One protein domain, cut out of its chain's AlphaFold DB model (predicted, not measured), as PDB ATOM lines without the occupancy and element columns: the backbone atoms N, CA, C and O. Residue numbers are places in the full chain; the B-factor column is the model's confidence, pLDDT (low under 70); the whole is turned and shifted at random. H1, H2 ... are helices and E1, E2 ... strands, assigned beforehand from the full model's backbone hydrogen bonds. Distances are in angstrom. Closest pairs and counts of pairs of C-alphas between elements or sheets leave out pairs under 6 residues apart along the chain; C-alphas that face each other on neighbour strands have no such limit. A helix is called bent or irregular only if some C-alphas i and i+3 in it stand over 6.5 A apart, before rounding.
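What this domain is: This is residues 148 to 274 of the 297 residues of an uncharacterized protein of Wolbachia endosymbiont of Culex quinquefasciatus JHB (UniProt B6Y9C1). Picture a loosely closed barrel: one curled, strongly twisted sheet of six strands, E2, E3, E4, E5, E6 and E8, with the small pair E1 and E7 across its open side, between the two edges. H3 sits at one end, by the turn from E4 to E5, H2 sits at the opposite end, H4 packs on E6 and E7, and H5 lies beyond the sheet at one end of the longest axis. The printed part has 127 residues with five named helices and eight named strands, in the order E1 H1 E2 E3 H2 E4 E5 E6 H3 E7 H4 E8 H5. The six-stranded sheet runs E2, E3, E4, E5, E6, E8, all antiparallel, E1 and E7 are parallel, and the class is mixed, helices and strands. The whole is compact, with a radius of gyration of the C-alphas of 14.5 A, and elongated, with spans of 49 by 29 by 28 A.

How they stand to each other: Begin at E1, residues 150 to 152, the parallel neighbour of E7, residues 242 to 244; look there for N 243 and O 151, 2.8 A apart. H1, residues 153 to 156, only grazes the large sheet. Next come E2, residues 162 to 167, and E3, residues 170 to 176, a hairpin with N 165 and O 172 at 2.9 A. E1 and E2 are only just apart, with their closest C-alphas 8.2 A from each other. H2, residues 184 to 189, is on the sheet at a height of 5.6 A, over none of its strands; its closest C-alpha pair to E5, residues 202 to 210, is Met 187 and His 210, 5.4 A. E4, residues 192 to 199, is antiparallel to E3, with N 175 and O 194 at 2.8 A. E4, E5 and E6, residues 217 to 222, form a meander, each strand the antiparallel neighbour of the one before; check N 195 and O 206, 2.8 A, then N 207 and O 221, 2.7 A. H3, residues 225 to 234, is on the sheet at a height of 7.1 A, and its closest C-alpha pair to E5 is Met 227 and Leu 204, 7.4 A. H4, residues 249 to 255, is only just at the sheet's level, at 3.8 A; its closest C-alpha pair to E6 is Val 253 and Val 220, 5.6 A. E8, residues 257 to 259, is an edge strand like E2, antiparallel to E6 with N 218 and O 258 at 2.9 A. The closest C-alphas of E7 and E8 are Phe 244 and Phe 258, 6.4 A. H5, residues 263 to 271, is not on the sheet and is close to H2 but not clearly touching, with C-alphas 185 and 264 at 7.4 A. Every O i to N i+4 pair is within hydrogen-bond range in H3, H4 and H5; H2 has 0 of 2, and 0 of 3 O i to N i+3 pairs, while H1 is too short for an O i to N i+4 pair.

Where its parts are: Find C-alpha 150 at (198.233, 276.839, 166.996), where E1 begins; it runs 6.9 A, and H1 follows with 5.4 A. E2 covers 16.6 A and E3 19.9 A. H2, 11.3 A long, is irregular: C-alphas 185 and 188 are 7.6 A apart. E4 covers 21.6 A; E5 starts at C-alpha 202, (212.988, 262.523, 155.761), and is 26.6 A long. E6 covers 16.6 A, H3 14.3 A, E7 6.8 A, H4 9.9 A and E8 7.1 A. H5 covers 12.4 A and ends at C-alpha 271, (180.072, 287.957, 145.044).

The domain as a whole: The two C-alphas farthest apart are those of Ile 201 and Ser 274, 49.5 A. The printed part has no cut, and no link is long; E3 to H2, E5 to E6 and H3 to E7 are short links, the others tight. The mean pLDDT of the printed part is 72.9, and 47 residues are under 70: 157 to 162, 168 to 192, 211 to 212 and 261 to 274.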
ATOM      1  N   ASP A 148     203.772 276.260 172.067       84.56
ATOM      2  CA  ASP A 148     202.363 276.030 172.374       84.56
ATOM      3  C   ASP A 148     201.412 276.611 171.316       84.56
ATOM      4  O   ASP A 148     200.191 276.484 171.451       84.56
ATOM      5  N   SER A 149     201.947 277.215 170.249       86.25
ATOM      6  CA  SER A 149     201.116 277.873 169.257       86.25
ATOM      7  C   SER A 149     200.258 276.921 168.433       86.25
ATOM      8  O   SER A 149     200.679 275.835 168.037       86.25
ATOM      9  N   LYS A 150     199.061 277.396 168.075       87.19
ATOM     10  CA  LYS A 150     198.233 276.839 166.996       87.19
ATOM     11  C   LYS A 150     198.095 277.880 165.903       87.19
ATOM     12  O   LYS A 150     197.506 278.934 166.129       87.19
ATOM     13  N   VAL A 151     198.622 277.573 164.723       86.31
ATOM     14  CA  VAL A 151     198.783 278.550 163.644       86.31
ATOM     15  C   VAL A 151     197.958 278.139 162.434       86.31
ATOM     16  O   VAL A 151     198.095 277.035 161.909       86.31
ATOM     17  N   GLU A 152     197.111 279.047 161.962       85.94
ATOM     18  CA  GLU A 152     196.411 278.922 160.687       85.94
ATOM     19  C   GLU A 152     197.373 279.262 159.544       85.94
ATOM     20  O   GLU A 152     197.421 280.390 159.049       85.94
ATOM     21  N   VAL A 153     198.151 278.262 159.121       79.56
ATOM     22  CA  VAL A 153     199.184 278.400 158.083       79.56
ATOM     23  C   VAL A 153     198.592 278.994 156.805       79.56
ATOM     24  O   VAL A 153     199.217 279.841 156.173       79.56
ATOM     25  N   ALA A 154     197.349 278.642 156.459       70.06
ATOM     26  CA  ALA A 154     196.690 279.152 155.260       70.06
ATOM     27  C   ALA A 154     196.477 280.681 155.246       70.06
ATOM     28  O   ALA A 154     196.354 281.254 154.163       70.06
ATOM     29  N   LYS A 155     196.465 281.359 156.405       75.88
ATOM     30  CA  LYS A 155     196.394 282.833 156.471       75.88
ATOM     31  C   LYS A 155     197.724 283.509 156.127       75.88
ATOM     32  O   LYS A 155     197.699 284.578 155.526       75.88
ATOM     33  N   ILE A 156     198.849 282.879 156.462       72.94
ATOM     34  CA  ILE A 156     200.203 283.426 156.271       72.94
ATOM     35  C   ILE A 156     200.640 283.334 154.809       72.94
ATOM     36  O   ILE A 156     201.242 284.259 154.273       72.94
ATOM     37  N   LEU A 157     200.239 282.261 154.118       63.34
ATOM     38  CA  LEU A 157     200.509 282.030 152.690       63.34
ATOM     39  C   LEU A 157     199.963 283.139 151.754       63.34
ATOM     40  O   LEU A 157     200.065 283.023 150.532       63.34
ATOM     41  N   ARG A 158     199.300 284.169 152.300       54.59
ATOM     42  CA  ARG A 158     198.608 285.256 151.602       54.59
ATOM     43  C   ARG A 158     199.497 286.433 151.215       54.59
ATOM     44  O   ARG A 158     199.112 287.126 150.282       54.59
ATOM     45  N   GLU A 159     200.589 286.706 151.916       51.22
ATOM     46  CA  GLU A 159     201.249 288.020 151.811       51.22
ATOM     47  C   GLU A 159     202.645 287.955 151.173       51.22
ATOM     48  O   GLU A 159     203.080 288.919 150.550       51.22
ATOM     49  N   LEU A 160     203.342 286.824 151.260       51.09
ATOM     50  CA  LEU A 160     204.795 286.794 151.093       51.09
ATOM     51  C   LEU A 160     205.210 285.571 150.276       51.09
ATOM     52  O   LEU A 160     204.559 284.535 150.356       51.09
ATOM     53  N   GLY A 161     206.259 285.704 149.462       57.38
ATOM     54  CA  GLY A 161     206.696 284.715 148.471       57.38
ATOM     55  C   GLY A 161     207.004 283.326 149.039       57.38
ATOM     56  O   GLY A 161     206.108 282.516 149.268       57.38
ATOM     57  N   SER A 162     208.285 282.989 149.179       64.94
ATOM     58  CA  SER A 162     208.661 281.784 149.926       64.94
ATOM     59  C   SER A 162     208.547 282.103 151.414       64.94
ATOM     60  O   SER A 162     208.916 283.195 151.833       64.94
ATOM     61  N   ASN A 163     208.034 281.182 152.225       70.62
ATOM     62  CA  ASN A 163     207.915 281.407 153.668       70.62
ATOM     63  C   ASN A 163     208.521 280.241 154.423       70.62
ATOM     64  O   ASN A 163     208.381 279.094 154.007       70.62
ATOM     65  N   ILE A 164     209.141 280.514 155.560       73.75
ATOM     66  CA  ILE A 164     209.537 279.478 156.496       73.75
ATOM     67  C   ILE A 164     208.869 279.764 157.830       73.75
ATOM     68  O   ILE A 164     209.087 280.810 158.432       73.75
ATOM     69  N   LEU A 165     208.040 278.826 158.269       78.00
ATOM     70  CA  LEU A 165     207.262 278.935 159.491       78.00
ATOM     71  C   LEU A 165     207.846 277.982 160.514       78.00
ATOM     72  O   LEU A 165     207.835 276.773 160.305       78.00
ATOM     73  N   LYS A 166     208.342 278.503 161.625       78.50
ATOM     74  CA  LYS A 166     208.825 277.696 162.737       78.50
ATOM     75  C   LYS A 166     207.828 277.771 163.881       78.50
ATOM     76  O   LYS A 166     207.447 278.853 164.303       78.50
ATOM     77  N   ILE A 167     207.396 276.620 164.374       76.44
ATOM     78  CA  ILE A 167     206.521 276.498 165.534       76.44
ATOM     79  C   ILE A 167     207.232 275.566 166.515       76.44
ATOM     80  O   ILE A 167     207.230 274.343 166.358       76.44
ATOM     81  N   GLY A 168     207.915 276.160 167.491       63.38
ATOM     82  CA  GLY A 168     208.854 275.451 168.357       63.38
ATOM     83  C   GLY A 168     209.945 274.696 167.596       63.38
ATOM     84  O   GLY A 168     210.680 275.284 166.805       63.38
ATOM     85  N   ASN A 169     210.084 273.386 167.829       60.88
ATOM     86  CA  ASN A 169     211.089 272.561 167.137       60.88
ATOM     87  C   ASN A 169     210.668 272.118 165.726       60.88
ATOM     88  O   ASN A 169     211.503 271.595 164.983       60.88
ATOM     89  N   ASP A 170     209.406 272.327 165.352       61.94
ATOM     90  CA  ASP A 170     208.887 271.959 164.041       61.94
ATOM     91  C   ASP A 170     208.982 273.165 163.100       61.94
ATOM     92  O   ASP A 170     208.450 274.235 163.379       61.94
ATOM     93  N   ALA A 171     209.655 273.005 161.962       59.91
ATOM     94  CA  ALA A 171     209.727 274.032 160.925       59.91
ATOM     95  C   ALA A 171     209.027 273.543 159.659       59.91
ATOM     96  O   ALA A 171     209.333 272.464 159.169       59.91
ATOM     97  N   VAL A 172     208.111 274.331 159.113       65.69
ATOM     98  CA  VAL A 172     207.431 274.087 157.843       65.69
ATOM     99  C   VAL A 172     207.975 275.067 156.820       65.69
ATOM    100  O   VAL A 172     207.865 276.282 156.982       65.69
ATOM    101  N   GLU A 173     208.558 274.543 155.748       62.59
ATOM    102  CA  GLU A 173     209.036 275.363 154.640       62.59
ATOM    103  C   GLU A 173     207.970 275.409 153.541       62.59
ATOM    104  O   GLU A 173     207.465 274.386 153.084       62.59
ATOM    105  N   VAL A 174     207.615 276.613 153.112       64.56
ATOM    106  CA  VAL A 174     206.642 276.887 152.060       64.56
ATOM    107  C   VAL A 174     207.396 277.314 150.809       64.56
ATOM    108  O   VAL A 174     207.998 278.389 150.769       64.56
ATOM    109  N   LYS A 175     207.315 276.499 149.755       59.09
ATOM    110  CA  LYS A 175     207.915 276.782 148.446       59.09
ATOM    111  C   LYS A 175     206.835 277.027 147.402       59.09
ATOM    112  O   LYS A 175     205.853 276.287 147.304       59.09
ATOM    113  N   SER A 176     207.054 278.036 146.563       54.50
ATOM    114  CA  SER A 176     206.310 278.192 145.313       54.50
ATOM    115  C   SER A 176     207.019 277.405 144.201       54.50
ATOM    116  O   SER A 176     208.218 277.553 143.986       54.50
ATOM    117  N   GLU A 177     206.302 276.542 143.474       47.19
ATOM    118  CA  GLU A 177     206.915 275.689 142.436       47.19
ATOM    119  C   GLU A 177     207.310 276.452 141.153       47.19
ATOM    120  O   GLU A 177     207.971 275.886 140.281       47.19
ATOM    121  N   LYS A 178     206.924 277.732 140.991       39.31
ATOM    122  CA  LYS A 178     207.240 278.530 139.790       39.31
ATOM    123  C   LYS A 178     207.455 280.023 140.070       39.31
ATOM    124  O   LYS A 178     206.497 280.791 140.066       39.31
ATOM    125  N   GLY A 179     208.726 280.422 140.158       36.53
ATOM    126  CA  GLY A 179     209.291 281.667 139.603       36.53
ATOM    127  C   GLY A 179     208.492 282.969 139.743       36.53
ATOM    128  O   GLY A 179     208.366 283.707 138.767       36.53
ATOM    129  N   GLY A 180     207.955 283.257 140.926       35.47
ATOM    130  CA  GLY A 180     207.355 284.549 141.260       35.47
ATOM    131  C   GLY A 180     206.692 284.532 142.637       35.47
ATOM    132  O   GLY A 180     206.256 283.477 143.091       35.47
ATOM    133  N   VAL A 181     206.594 285.701 143.280       32.28
ATOM    134  CA  VAL A 181     205.803 285.908 144.505       32.28
ATOM    135  C   VAL A 181     204.347 285.598 144.171       32.28
ATOM    136  O   VAL A 181     203.725 286.320 143.390       32.28
ATOM    137  N   ARG A 182     203.820 284.474 144.662       42.38
ATOM    138  CA  ARG A 182     202.442 284.058 144.385       42.38
ATOM    139  C   ARG A 182     201.802 283.524 145.646       42.38
ATOM    140  O   ARG A 182     202.141 282.454 146.137       42.38
ATOM    141  N   ASN A 183     200.850 284.303 146.118       39.56
ATOM    142  CA  ASN A 183     200.129 284.071 147.348       39.56
ATOM    143  C   ASN A 183     199.030 283.014 147.135       39.56
ATOM    144  O   ASN A 183     198.520 282.836 146.028       39.56
ATOM    145  N   TYR A 184     198.593 282.357 148.210       41.06
ATOM    146  CA  TYR A 184     197.468 281.403 148.263       41.06
ATOM    147  C   TYR A 184     196.150 281.937 147.645       41.06
ATOM    148  O   TYR A 184     195.253 281.177 147.257       41.06
ATOM    149  N   THR A 185     196.039 283.260 147.514       39.78
ATOM    150  CA  THR A 185     194.934 283.990 146.878       39.78
ATOM    151  C   THR A 185     194.977 283.991 145.349       39.78
ATOM    152  O   THR A 185     193.925 284.174 144.739       39.78
ATOM    153  N   ASP A 186     196.133 283.737 144.722       46.12
ATOM    154  CA  ASP A 186     196.303 283.687 143.263       46.12
ATOM    155  C   ASP A 186     196.744 282.301 142.758       46.12
ATOM    156  O   ASP A 186     197.514 282.142 141.810       46.12
ATOM    157  N   MET A 187     196.183 281.250 143.364       52.34
ATOM    158  CA  MET A 187     196.207 279.901 142.784       52.34
ATOM    159  C   MET A 187     195.211 279.741 141.607       52.34
ATOM    160  O   MET A 187     194.934 278.635 141.146       52.34
ATOM    161  N   SER A 188     194.656 280.851 141.106       47.41
ATOM    162  CA  SER A 188     193.582 280.914 140.103       47.41
ATOM    163  C   SER A 188     193.975 280.375 138.716       47.41
ATOM    164  O   SER A 188     193.109 280.068 137.900       47.41
ATOM    165  N   ASN A 189     195.276 280.209 138.452       48.69
ATOM    166  CA  ASN A 189     195.839 279.810 137.158       48.69
ATOM    167  C   ASN A 189     196.349 278.352 137.102       48.69
ATOM    168  O   ASN A 189     197.098 278.001 136.190       48.69
ATOM    169  N   GLY A 190     195.955 277.497 138.056       50.44
ATOM    170  CA  GLY A 190     196.381 276.089 138.114       50.44
ATOM    171  C   GLY A 190     197.767 275.872 138.736       50.44
ATOM    172  O   GLY A 190     198.394 274.843 138.488       50.44
ATOM    173  N   SER A 191     198.255 276.841 139.512       56.00
ATOM    174  CA  SER A 191     199.485 276.753 140.303       56.00
ATOM    175  C   SER A 191     199.293 275.990 141.623       56.00
ATOM    176  O   SER A 191     198.171 275.811 142.107       56.00
ATOM    177  N   SER A 192     200.413 275.533 142.187       67.06
ATOM    178  CA  SER A 192     200.517 274.801 143.454       67.06
ATOM    179  C   SER A 192     201.384 275.539 144.470       67.06
ATOM    180  O   SER A 192     202.365 276.193 144.107       67.06
ATOM    181  N   VAL A 193     201.058 275.359 145.751       72.88
ATOM    182  CA  VAL A 193     201.943 275.678 146.881       72.88
ATOM    183  C   VAL A 193     202.448 274.368 147.471       72.88
ATOM    184  O   VAL A 193     201.642 273.485 147.759       72.88
ATOM    185  N   MET A 194     203.759 274.235 147.654       77.25
ATOM    186  CA  MET A 194     204.365 273.069 148.293       77.25
ATOM    187  C   MET A 194     204.738 273.410 149.733       77.25
ATOM    188  O   MET A 194     205.441 274.382 149.989       77.25
ATOM    189  N   LEU A 195     204.270 272.592 150.664       81.25
ATOM    190  CA  LEU A 195     204.631 272.616 152.072       81.25
ATOM    191  C   LEU A 195     205.546 271.430 152.346       81.25
ATOM    192  O   LEU A 195     205.159 270.282 152.132       81.25
ATOM    193  N   GLU A 196     206.747 271.705 152.817       82.75
ATOM    194  CA  GLU A 196     207.759 270.713 153.143       82.75
ATOM    195  C   GLU A 196     207.827 270.566 154.666       82.75
ATOM    196  O   GLU A 196     208.186 271.499 155.386       82.75
ATOM    197  N   PHE A 197     207.460 269.381 155.156       83.00
ATOM    198  CA  PHE A 197     207.481 269.037 156.575       83.00
ATOM    199  C   PHE A 197     208.684 268.134 156.887       83.00
ATOM    200  O   PHE A 197     208.838 267.091 156.244       83.00
ATOM    201  N   PRO A 198     209.532 268.468 157.873       80.50
ATOM    202  CA  PRO A 198     210.525 267.549 158.405       80.50
ATOM    203  C   PRO A 198     209.822 266.431 159.184       80.50
ATOM    204  O   PRO A 198     208.846 266.667 159.891       80.50
ATOM    205  N   THR A 199     210.310 265.202 159.037       86.06
ATOM    206  CA  THR A 199     209.749 264.001 159.675       86.06
ATOM    207  C   THR A 199     210.867 263.046 160.095       86.06
ATOM    208  O   THR A 199     212.016 263.197 159.663       86.06
ATOM    209  N   SER A 200     210.544 262.007 160.869       87.31
ATOM    210  CA  SER A 200     211.526 261.009 161.327       87.31
ATOM    211  C   SER A 200     212.205 260.198 160.211       87.31
ATOM    212  O   SER A 200     213.252 259.594 160.451       87.31
ATOM    213  N   ILE A 201     211.639 260.168 158.997       89.38
ATOM    214  CA  ILE A 201     212.163 259.401 157.846       89.38
ATOM    215  C   ILE A 201     212.522 260.265 156.636       89.38
ATOM    216  O   ILE A 201     212.718 259.746 155.540       89.38
ATOM    217  N   GLY A 202     212.630 261.581 156.820       85.69
ATOM    218  CA  GLY A 202     212.988 262.523 155.761       85.69
ATOM    219  C   GLY A 202     212.013 263.687 155.671       85.69
ATOM    220  O   GLY A 202     211.350 264.030 156.647       85.69
ATOM    221  N   LYS A 203     211.921 264.308 154.496       84.88
ATOM    222  CA  LYS A 203     211.037 265.455 154.265       84.88
ATOM    223  C   LYS A 203     209.796 265.038 153.489       84.88
ATOM    224  O   LYS A 203     209.916 264.391 152.452       84.88
ATOM    225  N   LEU A 204     208.621 265.388 154.004       87.44
ATOM    226  CA  LEU A 204     207.340 265.104 153.376       87.44
ATOM    227  C   LEU A 204     206.795 266.358 152.696       87.44
ATOM    228  O   LEU A 204     206.526 267.355 153.364       87.44
ATOM    229  N   ASN A 205     206.540 266.266 151.396       87.19
ATOM    230  CA  ASN A 205     205.920 267.343 150.637       87.19
ATOM    231  C   ASN A 205     204.401 267.172 150.569       87.19
ATOM    232  O   ASN A 205     203.878 266.128 150.156       87.19
ATOM    233  N   VAL A 206     203.693 268.231 150.941       86.75
ATOM    234  CA  VAL A 206     202.247 268.383 150.808       86.75
ATOM    235  C   VAL A 206     201.983 269.510 149.827       86.75
ATOM    236  O   VAL A 206     202.445 270.628 150.010       86.75
ATOM    237  N   ILE A 207     201.223 269.221 148.784       85.50
ATOM    238  CA  ILE A 207     200.924 270.160 147.718       85.50
ATOM    239  C   ILE A 207     199.479 270.628 147.851       85.50
ATOM    240  O   ILE A 207     198.545 269.822 147.929       85.50
ATOM    241  N   LEU A 208     199.311 271.945 147.867       84.12
ATOM    242  CA  LEU A 208     198.032 272.632 147.884       84.12
ATOM    243  C   LEU A 208     197.704 273.135 146.482       84.12
ATOM    244  O   LEU A 208     198.551 273.749 145.832       84.12
ATOM    245  N   TYR A 209     196.469 272.913 146.037       78.81
ATOM    246  CA  TYR A 209     195.973 273.402 144.750       78.81
ATOM    247  C   TYR A 209     194.637 274.107 144.918       78.81
ATOM    248  O   TYR A 209     193.796 273.720 145.733       78.81
ATOM    249  N   HIS A 210     194.393 275.099 144.073       72.44
ATOM    250  CA  HIS A 210     193.064 275.671 143.953       72.44
ATOM    251  C   HIS A 210     192.085 274.698 143.295       72.44
ATOM    252  O   HIS A 210     192.370 274.122 142.242       72.44
ATOM    253  N   ASP A 211     190.899 274.564 143.889       69.94
ATOM    254  CA  ASP A 211     189.774 273.927 143.222       69.94
ATOM    255  C   ASP A 211     189.052 274.932 142.308       69.94
ATOM    256  O   ASP A 211     188.277 275.773 142.757       69.94
ATOM    257  N   VAL A 212     189.290 274.815 141.001       66.69
ATOM    258  CA  VAL A 212     188.647 275.650 139.968       66.69
ATOM    259  C   VAL A 212     187.127 275.455 139.866       66.69
ATOM    260  O   VAL A 212     186.453 276.258 139.225       66.69
ATOM    261  N   LYS A 213     186.574 274.383 140.450       70.81
ATOM    262  CA  LYS A 213     185.128 274.103 140.463       70.81
ATOM    263  C   LYS A 213     184.464 274.534 141.767       70.81
ATOM    264  O   LYS A 213     183.266 274.801 141.756       70.81
ATOM    265  N   LYS A 214     185.210 274.569 142.872       74.38
ATOM    266  CA  LYS A 214     184.730 274.941 144.209       74.38
ATOM    267  C   LYS A 214     185.653 275.986 144.815       74.38
ATOM    268  O   LYS A 214     186.628 275.672 145.488       74.38
ATOM    269  N   TYR A 215     185.349 277.247 144.537       71.31
ATOM    270  CA  TYR A 215     186.223 278.371 144.866       71.31
ATOM    271  C   TYR A 215     186.499 278.549 146.367       71.31
ATOM    272  O   TYR A 215     187.530 279.116 146.746       71.31
ATOM    273  N   ASP A 216     185.604 278.040 147.204       75.94
ATOM    274  CA  ASP A 216     185.689 277.985 148.659       75.94
ATOM    275  C   ASP A 216     186.567 276.834 149.180       75.94
ATOM    276  O   ASP A 216     186.778 276.742 150.385       75.94
ATOM    277  N   GLN A 217     187.104 275.969 148.312       82.38
ATOM    278  CA  GLN A 217     187.931 274.826 148.698       82.38
ATOM    279  C   GLN A 217     189.365 274.914 148.170       82.38
ATOM    280  O   GLN A 217     189.655 275.421 147.080       82.38
ATOM    281  N   VAL A 218     190.279 274.352 148.958       82.00
ATOM    282  CA  VAL A 218     191.655 274.076 148.547       82.00
ATOM    283  C   VAL A 218     191.916 272.590 148.637       82.00
ATOM    284  O   VAL A 218     191.681 271.973 149.671       82.00
ATOM    285  N   GLN A 219     192.393 272.027 147.531       87.56
ATOM    286  CA  GLN A 219     192.740 270.620 147.403       87.56
ATOM    287  C   GLN A 219     194.102 270.365 148.040       87.56
ATOM    288  O   GLN A 219     195.030 271.154 147.868       87.56
ATOM    289  N   VAL A 220     194.233 269.234 148.725       89.56
ATOM    290  CA  VAL A 220     195.450 268.823 149.428       89.56
ATOM    291  C   VAL A 220     195.894 267.470 148.907       89.56
ATOM    292  O   VAL A 220     195.104 266.527 148.830       89.56
ATOM    293  N   ARG A 221     197.172 267.354 148.549       90.12
ATOM    294  CA  ARG A 221     197.773 266.087 148.128       90.12
ATOM    295  C   ARG A 221     199.120 265.897 148.788       90.12
ATOM    296  O   ARG A 221     199.916 266.819 148.840       90.12
ATOM    297  N   VAL A 222     199.399 264.678 149.221       91.56
ATOM    298  CA  VAL A 222     200.745 264.302 149.651       91.56
ATOM    299  C   VAL A 222     201.497 263.739 148.452       91.56
ATOM    300  O   VAL A 222     200.965 262.872 147.753       91.56
ATOM    301  N   GLU A 223     202.709 264.236 148.207       89.44
ATOM    302  CA  GLU A 223     203.533 263.825 147.066       89.44
ATOM    303  C   GLU A 223     203.950 262.350 147.186       89.44
ATOM    304  O   GLU A 223     203.718 261.555 146.275       89.44
ATOM    305  N   ASN A 224     204.476 261.954 148.352       92.94
ATOM    306  CA  ASN A 224     204.872 260.579 148.644       92.94
ATOM    307  C   ASN A 224     203.858 259.887 149.572       92.94
ATOM    308  O   ASN A 224     203.919 259.987 150.800       92.94
ATOM    309  N   LYS A 225     202.915 259.153 148.971       94.00
ATOM    310  CA  LYS A 225     201.865 258.424 149.703       94.00
ATOM    311  C   LYS A 225     202.400 257.265 150.548       94.00
ATOM    312  O   LYS A 225     201.796 256.941 151.568       94.00
ATOM    313  N   GLU A 226     203.497 256.637 150.130       95.12
ATOM    314  CA  GLU A 226     204.117 255.532 150.871       95.12
ATOM    315  C   GLU A 226     204.733 256.047 152.170       95.12
ATOM    316  O   GLU A 226     204.432 255.524 153.243       95.12
ATOM    317  N   MET A 227     205.491 257.144 152.075       95.00
ATOM    318  CA  MET A 227     206.058 257.844 153.226       95.00
ATOM    319  C   MET A 227     204.959 258.327 154.179       95.00
ATOM    320  O   MET A 227     205.046 258.092 155.380       95.00
ATOM    321  N   TRP A 228     203.877 258.921 153.658       94.56
ATOM    322  CA  TRP A 228     202.713 259.295 154.471       94.56
ATOM    323  C   TRP A 228     202.141 258.108 155.248       94.56
ATOM    324  O   TRP A 228     201.950 258.194 156.459       94.56
ATOM    325  N   ALA A 229     201.886 256.983 154.575       94.25
ATOM    326  CA  ALA A 229     201.331 255.795 155.215       94.25
ATOM    327  C   ALA A 229     202.272 255.213 156.281       94.25
ATOM    328  O   ALA A 229     201.806 254.735 157.317       94.25
ATOM    329  N   GLU A 230     203.586 255.250 156.052       95.50
ATOM    330  CA  GLU A 230     204.582 254.830 157.038       95.50
ATOM    331  C   GLU A 230     204.578 255.732 158.279       95.50
ATOM    332  O   GLU A 230     204.534 255.224 159.401       95.50
ATOM    333  N   LEU A 231     204.534 257.052 158.094       94.12
ATOM    334  CA  LEU A 231     204.453 258.028 159.185       94.12
ATOM    335  C   LEU A 231     203.175 257.848 160.016       94.12
ATOM    336  O   LEU A 231     203.231 257.836 161.246       94.12
ATOM    337  N   GLN A 232     202.038 257.586 159.360       94.12
ATOM    338  CA  GLN A 232     200.783 257.273 160.053       94.12
ATOM    339  C   GLN A 232     200.874 255.977 160.876       94.12
ATOM    340  O   GLN A 232     200.366 255.933 161.995       94.12
ATOM    341  N   LYS A 233     201.545 254.929 160.372       94.44
ATOM    342  CA  LYS A 233     201.772 253.679 161.129       94.44
ATOM    343  C   LYS A 233     202.664 253.888 162.351       94.44
ATOM    344  O   LYS A 233     202.468 253.217 163.360       94.44
ATOM    345  N   ARG A 234     203.634 254.800 162.257       94.00
ATOM    346  CA  ARG A 234     204.523 255.187 163.364       94.00
ATOM    347  C   ARG A 234     203.825 256.064 164.409       94.00
ATOM    348  O   ARG A 234     204.380 256.262 165.483       94.00
ATOM    349  N   GLY A 235     202.620 256.561 164.115       91.81
ATOM    350  CA  GLY A 235     201.892 257.480 164.988       91.81
ATOM    351  C   GLY A 235     202.490 258.887 165.017       91.81
ATOM    352  O   GLY A 235     202.259 259.619 165.974       91.81
ATOM    353  N   GLU A 236     203.268 259.261 163.997       91.25
ATOM    354  CA  GLU A 236     203.890 260.580 163.913       91.25
ATOM    355  C   GLU A 236     202.853 261.639 163.507       91.25
ATOM    356  O   GLU A 236     202.204 261.536 162.460       91.25
ATOM    357  N   GLU A 237     202.670 262.657 164.352       87.69
ATOM    358  CA  GLU A 237     201.711 263.741 164.125       87.69
ATOM    359  C   GLU A 237     202.371 264.895 163.360       87.69
ATOM    360  O   GLU A 237     202.919 265.830 163.938       87.69
ATOM    361  N   ILE A 238     202.316 264.817 162.032       88.06
ATOM    362  CA  ILE A 238     202.928 265.806 161.135       88.06
ATOM    363  C   ILE A 238     202.151 267.120 161.180       88.06
ATOM    364  O   ILE A 238     200.930 267.126 161.000       88.06
ATOM    365  N   GLY A 239     202.864 268.232 161.371       82.19
ATOM    366  CA  GLY A 239     202.255 269.560 161.411       82.19
ATOM    367  C   GLY A 239     201.229 269.685 162.536       82.19
ATOM    368  O   GLY A 239     200.185 270.297 162.339       82.19
ATOM    369  N   LYS A 240     201.496 269.077 163.700       84.50
ATOM    370  CA  LYS A 240     200.606 269.041 164.875       84.50
ATOM    371  C   LYS A 240     199.987 270.401 165.224       84.50
ATOM    372  O   LYS A 240     198.812 270.469 165.583       84.50
ATOM    373  N   ASN A 241     200.787 271.456 165.093       84.69
ATOM    374  CA  ASN A 241     200.432 272.833 165.426       84.69
ATOM    375  C   ASN A 241     199.968 273.664 164.209       84.69
ATOM    376  O   ASN A 241     199.667 274.849 164.341       84.69
ATOM    377  N   CYS A 242     199.900 273.052 163.025       86.81
ATOM    378  CA  CYS A 242     199.464 273.679 161.782       86.81
ATOM    379  C   CYS A 242     197.989 273.373 161.507       86.81
ATOM    380  O   CYS A 242     197.574 272.209 161.446       86.81
ATOM    381  N   LEU A 243     197.212 274.425 161.278       87.31
ATOM    382  CA  LEU A 243     195.817 274.352 160.865       87.31
ATOM    383  C   LEU A 243     195.655 274.770 159.402       87.31
ATOM    384  O   LEU A 243     196.417 275.587 158.880       87.31
ATOM    385  N   PHE A 244     194.654 274.164 158.768       86.00
ATOM    386  CA  PHE A 244     194.266 274.352 157.376       86.00
ATOM    387  C   PHE A 244     192.756 274.564 157.315       86.00
ATOM    388  O   PHE A 244     191.990 273.603 157.304       86.00
ATOM    389  N   GLY A 245     192.304 275.815 157.336       84.62
ATOM    390  CA  GLY A 245     190.877 276.130 157.443       84.62
ATOM    391  C   GLY A 245     190.262 275.589 158.737       84.62
ATOM    392  O   GLY A 245     189.157 275.045 158.721       84.62
ATOM    393  N   GLY A 246     191.004 275.673 159.843       85.38
ATOM    394  CA  GLY A 246     190.594 275.183 161.160       85.38
ATOM    395  C   GLY A 246     190.718 273.671 161.391       85.38
ATOM    396  O   GLY A 246     190.430 273.224 162.500       85.38
ATOM    397  N   VAL A 247     191.157 272.877 160.406       89.56
ATOM    398  CA  VAL A 247     191.402 271.430 160.582       89.56
ATOM    399  C   VAL A 247     192.891 271.090 160.572       89.56
ATOM    400  O   VAL A 247     193.704 271.816 160.004       89.56
ATOM    401  N   LYS A 248     193.266 269.965 161.189       91.12
ATOM    402  CA  LYS A 248     194.654 269.472 161.181       91.12
ATOM    403  C   LYS A 248     195.056 268.947 159.800       91.12
ATOM    404  O   LYS A 248     194.209 268.474 159.040       91.12
ATOM    405  N   LEU A 249     196.363 268.912 159.519       90.00
ATOM    406  CA  LEU A 249     196.910 268.409 158.250       90.00
ATOM    407  C   LEU A 249     196.375 267.021 157.867       90.00
ATOM    408  O   LEU A 249     195.948 266.810 156.736       90.00
ATOM    409  N   LYS A 250     196.378 266.075 158.814       92.38
ATOM    410  CA  LYS A 250     195.892 264.706 158.584       92.38
ATOM    411  C   LYS A 250     194.464 264.687 158.049       92.38
ATOM    412  O   LYS A 250     194.184 264.015 157.064       92.38
ATOM    413  N   GLU A 251     193.591 265.460 158.676       93.25
ATOM    414  CA  GLU A 251     192.192 265.551 158.288       93.25
ATOM    415  C   GLU A 251     192.027 266.224 156.919       93.25
ATOM    416  O   GLU A 251     191.257 265.743 156.090       93.25
ATOM    417  N   ALA A 252     192.791 267.283 156.639       92.00
ATOM    418  CA  ALA A 252     192.796 267.932 155.329       92.00
ATOM    419  C   ALA A 252     193.257 266.975 154.209       92.00
ATOM    420  O   ALA A 252     192.662 266.949 153.130       92.00
ATOM    421  N   VAL A 253     194.274 266.145 154.472       92.88
ATOM    422  CA  VAL A 253     194.764 265.114 153.540       92.88
ATOM    423  C   VAL A 253     193.729 264.007 153.329       92.88
ATOM    424  O   VAL A 253     193.486 263.614 152.190       92.88
ATOM    425  N   GLU A 254     193.098 263.510 154.395       92.81
ATOM    426  CA  GLU A 254     192.073 262.455 154.321       92.81
ATOM    427  C   GLU A 254     190.823 262.915 153.564       92.81
ATOM    428  O   GLU A 254     190.280 262.173 152.745       92.81
ATOM    429  N   ARG A 255     190.397 264.164 153.785       92.88
ATOM    430  CA  ARG A 255     189.314 264.814 153.029       92.88
ATOM    431  C   ARG A 255     189.727 265.167 151.596       92.88
ATOM    432  O   ARG A 255     188.868 265.477 150.771       92.88
ATOM    433  N   GLY A 256     191.029 265.185 151.316       91.31
ATOM    434  CA  GLY A 256     191.621 265.689 150.078       91.31
ATOM    435  C   GLY A 256     191.453 267.196 149.882       91.31
ATOM    436  O   GLY A 256     191.842 267.714 148.841       91.31
ATOM    437  N   SER A 257     190.858 267.904 150.844       89.81
ATOM    438  CA  SER A 257     190.574 269.331 150.756       89.81
ATOM    439  C   SER A 257     190.260 269.948 152.122       89.81
ATOM    440  O   SER A 257     189.926 269.244 153.078       89.81
ATOM    441  N   PHE A 258     190.323 271.276 152.200       88.25
ATOM    442  CA  PHE A 258     189.810 272.063 153.320       88.25
ATOM    443  C   PHE A 258     189.135 273.346 152.826       88.25
ATOM    444  O   PHE A 258     189.357 273.788 151.694       88.25
ATOM    445  N   THR A 259     188.300 273.936 153.683       85.56
ATOM    446  CA  THR A 259     187.630 275.206 153.396       85.56
ATOM    447  C   THR A 259     188.639 276.343 153.429       85.56
ATOM    448  O   THR A 259     189.376 276.521 154.396       85.56
ATOM    449  N   ARG A 260     188.645 277.147 152.374       76.38
ATOM    450  CA  ARG A 260     189.465 278.342 152.250       76.38
ATOM    451  C   ARG A 260     189.099 279.348 153.344       76.38
ATOM    452  O   ARG A 260     187.940 279.725 153.485       76.38
ATOM    453  N   CYS A 261     190.098 279.818 154.085       69.06
ATOM    454  CA  CYS A 261     189.940 280.816 155.143       69.06
ATOM    455  C   CYS A 261     190.551 282.180 154.761       69.06
ATOM    456  O   CYS A 261     191.440 282.258 153.912       69.06
ATOM    457  N   GLY A 262     190.084 283.258 155.410       59.84
ATOM    458  CA  GLY A 262     190.556 284.641 155.219       59.84
ATOM    459  C   GLY A 262     189.636 285.506 154.342       59.84
ATOM    460  O   GLY A 262     188.601 285.044 153.885       59.84
ATOM    461  N   ILE A 263     190.022 286.758 154.058       48.28
ATOM    462  CA  ILE A 263     189.196 287.801 153.388       48.28
ATOM    463  C   ILE A 263     188.552 287.342 152.057       48.28
ATOM    464  O   ILE A 263     187.547 287.896 151.610       48.28
ATOM    465  N   TRP A 264     189.100 286.320 151.395       46.34
ATOM    466  CA  TRP A 264     188.523 285.751 150.173       46.34
ATOM    467  C   TRP A 264     187.209 284.993 150.417       46.34
ATOM    468  O   TRP A 264     186.330 285.068 149.560       46.34
ATOM    469  N   SER A 265     187.038 284.330 151.574       50.09
ATOM    470  CA  SER A 265     185.754 283.716 151.937       50.09
ATOM    471  C   SER A 265     184.664 284.779 152.039       50.09
ATOM    472  O   SER A 265     183.551 284.545 151.600       50.09
ATOM    473  N   GLU A 266     184.995 285.982 152.513       46.53
ATOM    474  CA  GLU A 266     184.056 287.106 152.595       46.53
ATOM    475  C   GLU A 266     183.827 287.771 151.231       46.53
ATOM    476  O   GLU A 266     182.686 287.909 150.801       46.53
ATOM    477  N   LYS A 267     184.887 288.131 150.491       48.53
ATOM    478  CA  LYS A 267     184.756 288.804 149.182       48.53
ATOM    479  C   LYS A 267     183.984 287.981 148.149       48.53
ATOM    480  O   LYS A 267     183.296 288.575 147.319       48.53
ATOM    481  N   TYR A 268     184.098 286.651 148.178       47.25
ATOM    482  CA  TYR A 268     183.409 285.773 147.225       47.25
ATOM    483  C   TYR A 268     182.101 285.185 147.749       47.25
ATOM    484  O   TYR A 268     181.196 285.019 146.937       47.25
ATOM    485  N   ALA A 269     181.921 285.021 149.066       44.81
ATOM    486  CA  ALA A 269     180.575 284.830 149.615       44.81
ATOM    487  C   ALA A 269     179.674 286.043 149.316       44.81
ATOM    488  O   ALA A 269     178.486 285.882 149.060       44.81
ATOM    489  N   ILE A 270     180.240 287.257 149.276       41.84
ATOM    490  CA  ILE A 270     179.514 288.467 148.859       41.84
ATOM    491  C   ILE A 270     179.287 288.490 147.335       41.84
ATOM    492  O   ILE A 270     178.209 288.882 146.896       41.84
ATOM    493  N   LYS A 271     180.247 288.031 146.512       41.50
ATOM    494  CA  LYS A 271     180.072 287.957 145.044       41.50
ATOM    495  C   LYS A 271     179.058 286.895 144.599       41.50
ATOM    496  O   LYS A 271     178.421 287.105 143.576       41.50
ATOM    497  N   GLU A 272     178.842 285.813 145.349       39.31
ATOM    498  CA  GLU A 272     177.735 284.876 145.072       39.31
ATOM    499  C   GLU A 272     176.343 285.496 145.312       39.31
ATOM    500  O   GLU A 272     175.356 285.018 144.757       39.31
ATOM    501  N   ILE A 273     176.249 286.601 146.066       40.97
ATOM    502  CA  ILE A 273     175.002 287.368 146.241       40.97
ATOM    503  C   ILE A 273     174.813 288.399 145.106       40.97
ATOM    504  O   ILE A 273     173.695 288.854 144.861       40.97
ATOM    505  N   SER A 274     175.870 288.741 144.357       34.12
ATOM    506  CA  SER A 274     175.830 289.718 143.260       34.12
ATOM    507  C   SER A 274     176.490 289.169 141.987       34.12
ATOM    508  O   SER A 274     177.688 289.353 141.759       34.12
TER     509      SER A 274